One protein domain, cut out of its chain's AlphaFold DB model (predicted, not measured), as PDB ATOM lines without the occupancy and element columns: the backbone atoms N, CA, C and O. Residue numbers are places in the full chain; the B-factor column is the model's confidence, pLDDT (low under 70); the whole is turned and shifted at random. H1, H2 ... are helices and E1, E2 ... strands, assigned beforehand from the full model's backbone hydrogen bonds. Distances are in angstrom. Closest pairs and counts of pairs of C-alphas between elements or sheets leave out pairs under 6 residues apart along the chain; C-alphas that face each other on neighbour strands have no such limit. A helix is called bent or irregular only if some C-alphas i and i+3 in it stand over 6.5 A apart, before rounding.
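This is residues 219 to 302 of the 319 residues of an uncharacterized protein of Hebeloma cylindrosporum h7 (UniProt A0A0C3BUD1). A small, strongly twisted sheet is built round one long bent strand, E4, with E1 and then E6 side by side on one side of it, E5 and E7 on the other, and the single helix H1 packed on the sheet next to E7. The E4 and E5 hairpin makes one end of the long axis, and a separate small hairpin, E2 and E3, lies near the other end. The printed part has 84 residues with seven named strands and one named helix, in the order E1 E2 E3 E4 E5 E6 H1 E7; the class is mixed, helices and strands. The larger sheet is branched and mixed, antiparallel but for the parallel pair E4 and E7, and E2 and E3 are antiparallel. The whole is compact, with a radius of gyration of the C-alphas of 12.3 A, yet elongated in outline, spanning 40 by 25 by 20 A.

E1, residues 219 to 223, begins at C-alpha 219 (21.036, -39.538, 16.506) and is 13.0 A long. E2 is residues 228 to 230 and E3 residues 233 to 235. E4, residues 238 to 248, measures 24.9 A, ends at C-alpha 248 (34.270, -32.434, 11.030) and bends by 77 degrees at residue 241. E5, residues 251 to 257, measures 17.6 A. E6 is residues 272 to 274. H1, residues 277 to 285, measures 12.3 A. E7, residues 289 to 291, ends at C-alpha 291 (8.803, -39.106, 10.733).

E4 has staggered pairing. It is antiparallel to E1, with N 220 and O 242 2.8 A apart, and to E5, with N 243 and O 256 2.8 A apart. It is parallel to E7, with N 239 and O 289 2.8 A apart. E6 is antiparallel to E1, with N 273 and O 221 2.7 A apart. H1 is on the sheet at a height of 7.6 A, only just over none of its strands: 2 of its 9 C-alphas fall on E4 and 2 on E6. The closest C-alphas of H1 and E7, those of Ala 280 and Val 290, are 6.4 A apart. In H1 every O i to N i+4 pair is within hydrogen-bond range. In the hairpin of E2 and E3, N 235 and O 228 are 2.9 A apart; E3 runs on into E4 at 41 degrees. E2 and H1 are apart.

The C-alphas farthest apart, those of Glu 232 and Asn 249, are 41.1 A apart. The printed part has no cut. The link from E5 to E6, residues 258 to 271, is long; its residues 265 to 266 pair antiparallel with 254 to 255 of E5. Residues 297 to 298 pair likewise with 290 to 291 of E7. Mean pLDDT of the printed part is 81.1, with residues 227, 230, 250, 260 to 262 and 302 under 70.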
ATOM      1  N   GLN A 219      22.322 -39.751  17.134       85.88
ATOM      2  CA  GLN A 219      21.036 -39.538  16.506       85.88
ATOM      3  C   GLN A 219      20.674 -38.056  16.516       85.88
ATOM      4  O   GLN A 219      20.855 -37.340  17.499       85.88
ATOM      5  N   VAL A 220      20.152 -37.606  15.387       86.50
ATOM      6  CA  VAL A 220      19.713 -36.239  15.122       86.50
ATOM      7  C   VAL A 220      18.384 -36.294  14.378       86.50
ATOM      8  O   VAL A 220      18.044 -37.315  13.783       86.50
ATOM      9  N   TYR A 221      17.624 -35.208  14.379       88.38
ATOM     10  CA  TYR A 221      16.610 -34.997  13.350       88.38
ATOM     11  C   TYR A 221      17.276 -34.306  12.165       88.38
ATOM     12  O   TYR A 221      17.931 -33.285  12.340       88.38
ATOM     13  N   ALA A 222      17.121 -34.849  10.964       90.00
ATOM     14  CA  ALA A 222      17.605 -34.223   9.740       90.00
ATOM     15  C   ALA A 222      16.438 -33.861   8.826       90.00
ATOM     16  O   ALA A 222      15.447 -34.595   8.755       90.00
ATOM     17  N   LEU A 223      16.552 -32.733   8.132       89.19
ATOM     18  CA  LEU A 223      15.571 -32.316   7.145       89.19
ATOM     19  C   LEU A 223      15.754 -33.139   5.873       89.19
ATOM     20  O   LEU A 223      16.839 -33.179   5.297       89.19
ATOM     21  N   LEU A 224      14.682 -33.768   5.401       86.50
ATOM     22  CA  LEU A 224      14.740 -34.521   4.159       86.50
ATOM     23  C   LEU A 224      14.918 -33.582   2.952       86.50
ATOM     24  O   LEU A 224      14.121 -32.661   2.765       86.50
ATOM     25  N   PRO A 225      15.904 -33.842   2.069       75.69
ATOM     26  CA  PRO A 225      16.189 -32.969   0.928       75.69
ATOM     27  C   PRO A 225      15.148 -33.086  -0.194       75.69
ATOM     28  O   PRO A 225      15.128 -32.281  -1.125       75.69
ATOM     29  N   ARG A 226      14.305 -34.126  -0.163       72.56
ATOM     30  CA  ARG A 226      13.330 -34.439  -1.212       72.56
ATOM     31  C   ARG A 226      11.914 -34.358  -0.671       72.56
ATOM     32  O   ARG A 226      11.665 -34.664   0.490       72.56
ATOM     33  N   ARG A 227      10.982 -34.006  -1.561       69.94
ATOM     34  CA  ARG A 227       9.544 -34.067  -1.273       69.94
ATOM     35  C   ARG A 227       9.184 -35.502  -0.916       69.94
ATOM     36  O   ARG A 227       9.385 -36.390  -1.746       69.94
ATOM     37  N   VAL A 228       8.663 -35.719   0.285       72.81
ATOM     38  CA  VAL A 228       8.073 -37.010   0.639       72.81
ATOM     39  C   VAL A 228       6.659 -37.018   0.071       72.81
ATOM     40  O   VAL A 228       5.933 -36.028   0.165       72.81
ATOM     41  N   VAL A 229       6.296 -38.109  -0.595       71.75
ATOM     42  CA  VAL A 229       4.960 -38.286  -1.167       71.75
ATOM     43  C   VAL A 229       4.192 -39.243  -0.266       71.75
ATOM     44  O   VAL A 229       4.627 -40.376  -0.067       71.75
ATOM     45  N   CYS A 230       3.072 -38.785   0.287       66.38
ATOM     46  CA  CYS A 230       2.174 -39.592   1.107       66.38
ATOM     47  C   CYS A 230       0.823 -39.693   0.390       66.38
ATOM     48  O   CYS A 230       0.016 -38.770   0.434       66.38
ATOM     49  N   GLY A 231       0.594 -40.800  -0.324       77.00
ATOM     50  CA  GLY A 231      -0.538 -40.907  -1.249       77.00
ATOM     51  C   GLY A 231      -0.318 -40.036  -2.487       77.00
ATOM     52  O   GLY A 231       0.673 -40.218  -3.191       77.00
ATOM     53  N   GLU A 232      -1.226 -39.095  -2.748       75.31
ATOM     54  CA  GLU A 232      -1.104 -38.110  -3.839       75.31
ATOM     55  C   GLU A 232      -0.486 -36.782  -3.373       75.31
ATOM     56  O   GLU A 232      -0.056 -35.959  -4.186       75.31
ATOM     57  N   GLU A 233      -0.387 -36.579  -2.061       73.62
ATOM     58  CA  GLU A 233       0.069 -35.326  -1.485       73.62
ATOM     59  C   GLU A 233       1.587 -35.272  -1.338       73.62
ATOM     60  O   GLU A 233       2.266 -36.244  -0.987       73.62
ATOM     61  N   ARG A 234       2.131 -34.082  -1.596       78.00
ATOM     62  CA  ARG A 234       3.548 -33.770  -1.419       78.00
ATOM     63  C   ARG A 234       3.712 -33.033  -0.100       78.00
ATOM     64  O   ARG A 234       3.339 -31.868  -0.011       78.00
ATOM     65  N   ILE A 235       4.311 -33.696   0.882       78.56
ATOM     66  CA  ILE A 235       4.536 -33.133   2.214       78.56
ATOM     67  C   ILE A 235       5.966 -32.588   2.304       78.56
ATOM     68  O   ILE A 235       6.943 -33.274   1.987       78.56
ATOM     69  N   LEU A 236       6.078 -31.311   2.667       76.25
ATOM     70  CA  LEU A 236       7.324 -30.614   2.983       76.25
ATOM     71  C   LEU A 236       7.028 -29.423   3.904       76.25
ATOM     72  O   LEU A 236       6.024 -28.746   3.672       76.25
ATOM     73  N   PRO A 237       7.930 -29.095   4.845       81.50
ATOM     74  CA  PRO A 237       9.180 -29.797   5.190       81.50
ATOM     75  C   PRO A 237       8.953 -31.066   6.039       81.50
ATOM     76  O   PRO A 237       7.951 -31.172   6.744       81.50
ATOM     77  N   VAL A 238       9.878 -32.037   5.966       89.69
ATOM     78  CA  VAL A 238       9.800 -33.305   6.719       89.69
ATOM     79  C   VAL A 238      11.109 -33.592   7.455       89.69
ATOM     80  O   VAL A 238      12.153 -33.763   6.826       89.69
ATOM     81  N   TRP A 239      11.042 -33.689   8.779       91.31
ATOM     82  CA  TRP A 239      12.150 -34.058   9.655       91.31
ATOM     83  C   TRP A 239      12.160 -35.564   9.904       91.31
ATOM     84  O   TRP A 239      11.133 -36.136  10.262       91.31
ATOM     85  N   THR A 240      13.314 -36.215   9.759       91.69
ATOM     86  CA  THR A 240      13.462 -37.656  10.007       91.69
ATOM     87  C   THR A 240      14.605 -37.951  10.988       91.69
ATOM     88  O   THR A 240      15.674 -37.332  10.896       91.69
ATOM     89  N   PRO A 241      14.422 -38.889  11.934       91.00
ATOM     90  CA  PRO A 241      15.488 -39.418  12.760       91.00
ATOM     91  C   PRO A 241      16.606 -39.965  11.876       91.00
ATOM     92  O   PRO A 241      16.376 -40.771  10.978       91.00
ATOM     93  N   SER A 242      17.827 -39.519  12.126       90.69
ATOM     94  CA  SER A 242      19.002 -39.839  11.326       90.69
ATOM     95  C   SER A 242      20.208 -40.085  12.219       90.69
ATOM     96  O   SER A 242      20.308 -39.521  13.301       90.69
ATOM     97  N   ILE A 243      21.144 -40.908  11.755       89.38
ATOM     98  CA  ILE A 243      22.451 -41.100  12.387       89.38
ATOM     99  C   ILE A 243      23.472 -40.212  11.682       89.38
ATOM    100  O   ILE A 243      23.549 -40.207  10.452       89.38
ATOM    101  N   VAL A 244      24.284 -39.500  12.457       87.44
ATOM    102  CA  VAL A 244      25.441 -38.758  11.947       87.44
ATOM    103  C   VAL A 244      26.490 -39.730  11.410       87.44
ATOM    104  O   VAL A 244      26.949 -40.619  12.125       87.44
ATOM    105  N   MET A 245      26.868 -39.550  10.145       87.12
ATOM    106  CA  MET A 245      27.869 -40.371   9.456       87.12
ATOM    107  C   MET A 245      29.218 -39.656   9.348       87.12
ATOM    108  O   MET A 245      30.253 -40.315   9.420       87.12
ATOM    109  N   ALA A 246      29.208 -38.326   9.208       84.00
ATOM    110  CA  ALA A 246      30.410 -37.499   9.157       84.00
ATOM    111  C   ALA A 246      30.243 -36.224   9.995       84.00
ATOM    112  O   ALA A 246      29.222 -35.532   9.919       84.00
ATOM    113  N   PHE A 247      31.266 -35.931  10.800       82.44
ATOM    114  CA  PHE A 247      31.327 -34.782  11.695       82.44
ATOM    115  C   PHE A 247      32.756 -34.244  11.731       82.44
ATOM    116  O   PHE A 247      33.663 -34.912  12.224       82.44
ATOM    117  N   GLU A 248      32.952 -33.041  11.201       75.62
ATOM    118  CA  GLU A 248      34.270 -32.434  11.030       75.62
ATOM    119  C   GLU A 248      34.231 -30.983  11.505       75.62
ATOM    120  O   GLU A 248      33.326 -30.231  11.154       75.62
ATOM    121  N   ASN A 249      35.210 -30.580  12.320       73.81
ATOM    122  CA  ASN A 249      35.349 -29.202  12.813       73.81
ATOM    123  C   ASN A 249      34.081 -28.634  13.483       73.81
ATOM    124  O   ASN A 249      33.781 -27.449  13.356       73.81
ATOM    125  N   GLY A 250      33.309 -29.475  14.179       69.12
ATOM    126  CA  GLY A 250      32.059 -29.048  14.817       69.12
ATOM    127  C   GLY A 250      30.850 -28.990  13.878       69.12
ATOM    128  O   GLY A 250      29.767 -28.606  14.314       69.12
ATOM    129  N   ILE A 251      31.007 -29.381  12.611       72.69
ATOM    130  CA  ILE A 251      29.967 -29.328  11.585       72.69
ATOM    131  C   ILE A 251      29.566 -30.749  11.185       72.69
ATOM    132  O   ILE A 251      30.400 -31.576  10.817       72.69
ATOM    133  N   ILE A 252      28.263 -31.025  11.239       82.00
ATOM    134  CA  ILE A 252      27.681 -32.252  10.689       82.00
ATOM    135  C   ILE A 252      27.524 -32.051   9.183       82.00
ATOM    136  O   ILE A 252      26.797 -31.154   8.760       82.00
ATOM    137  N   SER A 253      28.211 -32.871   8.391       84.12
ATOM    138  CA  SER A 253      28.219 -32.769   6.926       84.12
ATOM    139  C   SER A 253      27.430 -33.884   6.241       84.12
ATOM    140  O   SER A 253      26.935 -33.687   5.127       84.12
ATOM    141  N   GLU A 254      27.282 -35.040   6.897       89.19
ATOM    142  CA  GLU A 254      26.594 -36.210   6.350       89.19
ATOM    143  C   GLU A 254      25.794 -36.955   7.421       89.19
ATOM    144  O   GLU A 254      26.290 -37.255   8.512       89.19
ATOM    145  N   VAL A 255      24.557 -37.312   7.072       90.06
ATOM    146  CA  VAL A 255      23.660 -38.110   7.915       90.06
ATOM    147  C   VAL A 255      23.000 -39.226   7.111       90.06
ATOM    148  O   VAL A 255      22.923 -39.197   5.879       90.06
ATOM    149  N   ARG A 256      22.495 -40.230   7.824       90.00
ATOM    150  CA  ARG A 256      21.735 -41.347   7.265       90.00
ATOM    151  C   ARG A 256      20.397 -41.492   7.996       90.00
ATOM    152  O   ARG A 256      20.427 -41.794   9.189       90.00
ATOM    153  N   PRO A 257      19.252 -41.336   7.310       88.56
ATOM    154  CA  PRO A 257      17.935 -41.589   7.891       88.56
ATOM    155  C   PRO A 257      17.798 -43.004   8.456       88.56
ATOM    156  O   PRO A 257      18.334 -43.968   7.899       88.56
ATOM    157  N   LEU A 258      17.076 -43.127   9.570       84.75
ATOM    158  CA  LEU A 258      16.788 -44.405  10.225       84.75
ATOM    159  C   LEU A 258      15.623 -45.164   9.589       84.75
ATOM    160  O   LEU A 258      15.564 -46.379   9.721       84.75
ATOM    161  N   ASP A 259      14.746 -44.476   8.857       76.81
ATOM    162  CA  ASP A 259      13.580 -45.060   8.177       76.81
ATOM    163  C   ASP A 259      13.926 -45.943   6.953       76.81
ATOM    164  O   ASP A 259      13.032 -46.433   6.262       76.81
ATOM    165  N   CYS A 260      15.220 -46.174   6.693       58.38
ATOM    166  CA  CYS A 260      15.766 -47.049   5.646       58.38
ATOM    167  C   CYS A 260      15.387 -46.678   4.198       58.38
ATOM    168  O   CYS A 260      15.740 -47.414   3.275       58.38
ATOM    169  N   SER A 261      14.704 -45.551   3.969       63.19
ATOM    170  CA  SER A 261      14.164 -45.190   2.650       63.19
ATOM    171  C   SER A 261      15.168 -44.466   1.745       63.19
ATOM    172  O   SER A 261      15.019 -44.451   0.521       63.19
ATOM    173  N   LEU A 262      16.213 -43.883   2.334       62.84
ATOM    174  CA  LEU A 262      17.200 -43.066   1.637       62.84
ATOM    175  C   LEU A 262      18.625 -43.502   1.977       62.84
ATOM    176  O   LEU A 262      18.951 -43.848   3.114       62.84
ATOM    177  N   THR A 263      19.498 -43.434   0.973       76.62
ATOM    178  CA  THR A 263      20.949 -43.477   1.171       76.62
ATOM    179  C   THR A 263      21.415 -42.286   2.015       76.62
ATOM    180  O   THR A 263      20.701 -41.290   2.161       76.62
ATOM    181  N   LYS A 264      22.645 -42.374   2.535       84.12
ATOM    182  CA  LYS A 264      23.362 -41.242   3.140       84.12
ATOM    183  C   LYS A 264      23.212 -39.975   2.286       84.12
ATOM    184  O   LYS A 264      23.239 -40.061   1.054       84.12
ATOM    185  N   HIS A 265      23.018 -38.825   2.923       85.00
ATOM    186  CA  HIS A 265      22.929 -37.551   2.220       85.00
ATOM    187  C   HIS A 265      23.671 -36.453   2.970       85.00
ATOM    188  O   HIS A 265      23.802 -36.478   4.197       85.00
ATOM    189  N   SER A 266      24.178 -35.500   2.190       86.38
ATOM    190  CA  SER A 266      24.800 -34.310   2.740       86.38
ATOM    191  C   SER A 266      23.728 -33.378   3.282       86.38
ATOM    192  O   SER A 266      22.677 -33.211   2.659       86.38
ATOM    193  N   VAL A 267      24.014 -32.799   4.439       81.88
ATOM    194  CA  VAL A 267      23.143 -31.859   5.137       81.88
ATOM    195  C   VAL A 267      23.894 -30.575   5.418       81.88
ATOM    196  O   VAL A 267      25.106 -30.568   5.638       81.88
ATOM    197  N   ARG A 268      23.159 -29.470   5.418       76.50
ATOM    198  CA  ARG A 268      23.656 -28.183   5.892       76.50
ATOM    199  C   ARG A 268      23.483 -28.077   7.409       76.50
ATOM    200  O   ARG A 268      22.596 -28.719   7.969       76.50
ATOM    201  N   PRO A 269      24.241 -27.202   8.091       73.25
ATOM    202  CA  PRO A 269      24.098 -27.010   9.536       73.25
ATOM    203  C   PRO A 269      22.673 -26.658   9.992       73.25
ATOM    204  O   PRO A 269      22.274 -27.020  11.089       73.25
ATOM    205  N   ASN A 270      21.894 -25.968   9.153       76.00
ATOM    206  CA  ASN A 270      20.502 -25.591   9.426       76.00
ATOM    207  C   ASN A 270      19.472 -26.681   9.068       76.00
ATOM    208  O   ASN A 270      18.275 -26.462   9.238       76.00
ATOM    209  N   GLU A 271      19.924 -27.822   8.552       86.19
ATOM    210  CA  GLU A 271      19.108 -28.985   8.178       86.19
ATOM    211  C   GLU A 271      19.273 -30.126   9.186       86.19
ATOM    212  O   GLU A 271      18.838 -31.248   8.937       86.19
ATOM    213  N   VAL A 272      19.899 -29.848  10.332       85.19
ATOM    214  CA  VAL A 272      20.110 -30.814  11.404       85.19
ATOM    215  C   VAL A 272      19.670 -30.214  12.725       85.19
ATOM    216  O   VAL A 272      19.959 -29.064  13.047       85.19
ATOM    217  N   LEU A 273      18.982 -31.031  13.502       83.88
ATOM    218  CA  LEU A 273      18.457 -30.712  14.807       83.88
ATOM    219  C   LEU A 273      18.813 -31.796  15.802       83.88
ATOM    220  O   LEU A 273      18.959 -32.963  15.433       83.88
ATOM    221  N   PRO A 274      18.881 -31.458  17.088       81.62
ATOM    222  CA  PRO A 274      19.084 -32.485  18.077       81.62
ATOM    223  C   PRO A 274      17.904 -33.445  18.189       81.62
ATOM    224  O   PRO A 274      16.745 -33.034  18.107       81.62
ATOM    225  N   TYR A 275      18.198 -34.717  18.434       81.50
ATOM    226  CA  TYR A 275      17.178 -35.738  18.613       81.50
ATOM    227  C   TYR A 275      16.577 -35.686  20.022       81.50
ATOM    228  O   TYR A 275      17.200 -36.121  20.988       81.50
ATOM    229  N   SER A 276      15.368 -35.130  20.141       76.88
ATOM    230  CA  SER A 276      14.591 -35.131  21.385       76.88
ATOM    231  C   SER A 276      13.080 -35.095  21.117       76.88
ATOM    232  O   SER A 276      12.663 -34.569  20.075       76.88
ATOM    233  N   PRO A 277      12.241 -35.598  22.043       78.56
ATOM    234  CA  PRO A 277      10.789 -35.437  21.966       78.56
ATOM    235  C   PRO A 277      10.359 -33.967  21.858       78.56
ATOM    236  O   PRO A 277       9.430 -33.641  21.121       78.56
ATOM    237  N   GLU A 278      11.055 -33.065  22.550       74.44
ATOM    238  CA  GLU A 278      10.811 -31.625  22.508       74.44
ATOM    239  C   GLU A 278      11.112 -31.024  21.134       74.44
ATOM    240  O   GLU A 278      10.324 -30.216  20.645       74.44
ATOM    241  N   THR A 279      12.199 -31.450  20.479       78.69
ATOM    242  CA  THR A 279      12.500 -31.060  19.093       78.69
ATOM    243  C   THR A 279      11.361 -31.487  18.173       78.69
ATOM    244  O   THR A 279      10.854 -30.670  17.409       78.69
ATOM    245  N   ALA A 280      10.925 -32.748  18.264       83.06
ATOM    246  CA  ALA A 280       9.842 -33.270  17.436       83.06
ATOM    247  C   ALA A 280       8.544 -32.478  17.642       83.06
ATOM    248  O   ALA A 280       7.904 -32.066  16.676       83.06
ATOM    249  N   LYS A 281       8.185 -32.211  18.903       79.31
ATOM    250  CA  LYS A 281       7.017 -31.402  19.258       79.31
ATOM    251  C   LYS A 281       7.110 -29.989  18.679       79.31
ATOM    252  O   LYS A 281       6.141 -29.524  18.090       79.31
ATOM    253  N   ALA A 282       8.268 -29.339  18.790       77.31
ATOM    254  CA  ALA A 282       8.479 -28.001  18.248       77.31
ATOM    255  C   ALA A 282       8.361 -27.966  16.714       77.31
ATOM    256  O   ALA A 282       7.753 -27.044  16.175       77.31
ATOM    257  N   CYS A 283       8.878 -28.977  16.006       81.31
ATOM    258  CA  CYS A 283       8.682 -29.104  14.558       81.31
ATOM    259  C   CYS A 283       7.187 -29.191  14.202       81.31
ATOM    260  O   CYS A 283       6.714 -28.449  13.345       81.31
ATOM    261  N   LEU A 284       6.426 -30.038  14.904       83.88
ATOM    262  CA  LEU A 284       4.984 -30.194  14.674       83.88
ATOM    263  C   LEU A 284       4.200 -28.902  14.955       83.88
ATOM    264  O   LEU A 284       3.314 -28.537  14.187       83.88
ATOM    265  N   GLU A 285       4.535 -28.190  16.033       78.69
ATOM    266  CA  GLU A 285       3.907 -26.910  16.393       78.69
ATOM    267  C   GLU A 285       4.195 -25.799  15.368       78.69
ATOM    268  O   GLU A 285       3.369 -24.903  15.193       78.69
ATOM    269  N   ASN A 286       5.316 -25.889  14.644       78.19
ATOM    270  CA  ASN A 286       5.652 -24.992  13.534       78.19
ATOM    271  C   ASN A 286       4.951 -25.357  12.213       78.19
ATOM    272  O   ASN A 286       5.083 -24.625  11.232       78.19
ATOM    273  N   GLY A 287       4.187 -26.452  12.180       81.50
ATOM    274  CA  GLY A 287       3.528 -26.945  10.972       81.50
ATOM    275  C   GLY A 287       4.424 -27.808  10.080       81.50
ATOM    276  O   GLY A 287       4.037 -28.100   8.950       81.50
ATOM    277  N   ASP A 288       5.588 -28.236  10.572       86.62
ATOM    278  CA  ASP A 288       6.435 -29.195   9.870       86.62
ATOM    279  C   ASP A 288       5.931 -30.629  10.102       86.62
ATOM    280  O   ASP A 288       5.221 -30.927  11.068       86.62
ATOM    281  N   TYR A 289       6.349 -31.556   9.240       89.94
ATOM    282  CA  TYR A 289       6.122 -32.985   9.438       89.94
ATOM    283  C   TYR A 289       7.330 -33.631  10.120       89.94
ATOM    284  O   TYR A 289       8.477 -33.261   9.867       89.94
ATOM    285  N   VAL A 290       7.085 -34.641  10.950       90.25
ATOM    286  CA  VAL A 290       8.111 -35.448  11.619       90.25
ATOM    287  C   VAL A 290       7.836 -36.924  11.359       90.25
ATOM    288  O   VAL A 290       6.740 -37.417  11.618       90.25
ATOM    289  N   ILE A 291       8.831 -37.647  10.859       90.69
ATOM    290  CA  ILE A 291       8.803 -39.106  10.733       90.69
ATOM    291  C   ILE A 291       9.298 -39.699  12.059       90.69
ATOM    292  O   ILE A 291      10.287 -39.237  12.613       90.69
ATOM    293  N   ALA A 292       8.622 -40.698  12.613       87.38
ATOM    294  CA  ALA A 292       9.133 -41.454  13.757       87.38
ATOM    295  C   ALA A 292      10.062 -42.592  13.314       87.38
ATOM    296  O   ALA A 292      10.075 -42.980  12.152       87.38
ATOM    297  N   GLU A 293      10.799 -43.192  14.253       82.31
ATOM    298  CA  GLU A 293      11.708 -44.321  13.966       82.31
ATOM    299  C   GLU A 293      11.003 -45.508  13.282       82.31
ATOM    300  O   GLU A 293      11.616 -46.234  12.509       82.31
ATOM    301  N   ASN A 294       9.700 -45.685  13.521       81.94
ATOM    302  CA  ASN A 294       8.881 -46.719  12.883       81.94
ATOM    303  C   ASN A 294       8.328 -46.318  11.498       81.94
ATOM    304  O   ASN A 294       7.464 -47.011  10.964       81.94
ATOM    305  N   GLY A 295       8.760 -45.185  10.941       83.50
ATOM    306  CA  GLY A 295       8.312 -44.657   9.651       83.50
ATOM    307  C   GLY A 295       6.953 -43.953   9.680       83.50
ATOM    308  O   GLY A 295       6.503 -43.445   8.652       83.50
ATOM    309  N   ARG A 296       6.270 -43.892  10.831       87.38
ATOM    310  CA  ARG A 296       4.995 -43.174  10.946       87.38
ATOM    311  C   ARG A 296       5.225 -41.673  10.826       87.38
ATOM    312  O   ARG A 296       6.073 -41.119  11.516       87.38
ATOM    313  N   ILE A 297       4.419 -41.021   9.996       88.06
ATOM    314  CA  ILE A 297       4.478 -39.576   9.784       88.06
ATOM    315  C   ILE A 297       3.496 -38.881  10.731       88.06
ATOM    316  O   ILE A 297       2.332 -39.271  10.838       88.06
ATOM    317  N   PHE A 298       3.985 -37.851  11.407       89.44
ATOM    318  CA  PHE A 298       3.234 -36.921  12.237       89.44
ATOM    319  C   PHE A 298       3.313 -35.541  11.589       89.44
ATOM    320  O   PHE A 298       4.343 -35.182  11.026       89.44
ATOM    321  N   GLY A 299       2.238 -34.770  11.644       86.31
ATOM    322  CA  GLY A 299       2.198 -33.440  11.047       86.31
ATOM    323  C   GLY A 299       0.913 -32.705  11.400       86.31
ATOM    324  O   GLY A 299       0.056 -33.278  12.088       86.31
ATOM    325  N   PRO A 300       0.768 -31.454  10.943       79.94
ATOM    326  CA  PRO A 300      -0.486 -30.727  11.064       79.94
ATOM    327  C   PRO A 300      -1.628 -31.506  10.386       79.94
ATOM    328  O   PRO A 300      -1.380 -32.243   9.422       79.94
ATOM    329  N   PRO A 301      -2.876 -31.374  10.876       71.06
ATOM    330  CA  PRO A 301      -4.026 -31.941  10.189       71.06
ATOM    331  C   PRO A 301      -4.039 -31.412   8.754       71.06
ATOM    332  O   PRO A 301      -3.931 -30.209   8.526       71.06
ATOM    333  N   LEU A 302      -4.124 -32.328   7.793       67.12
ATOM    334  CA  LEU A 302      -4.312 -31.966   6.397       67.12
ATOM    335  C   LEU A 302      -5.672 -31.280   6.308       67.12
ATOM    336  O   LEU A 302      -6.686 -31.901   6.635       67.12
TER     337      LEU A 302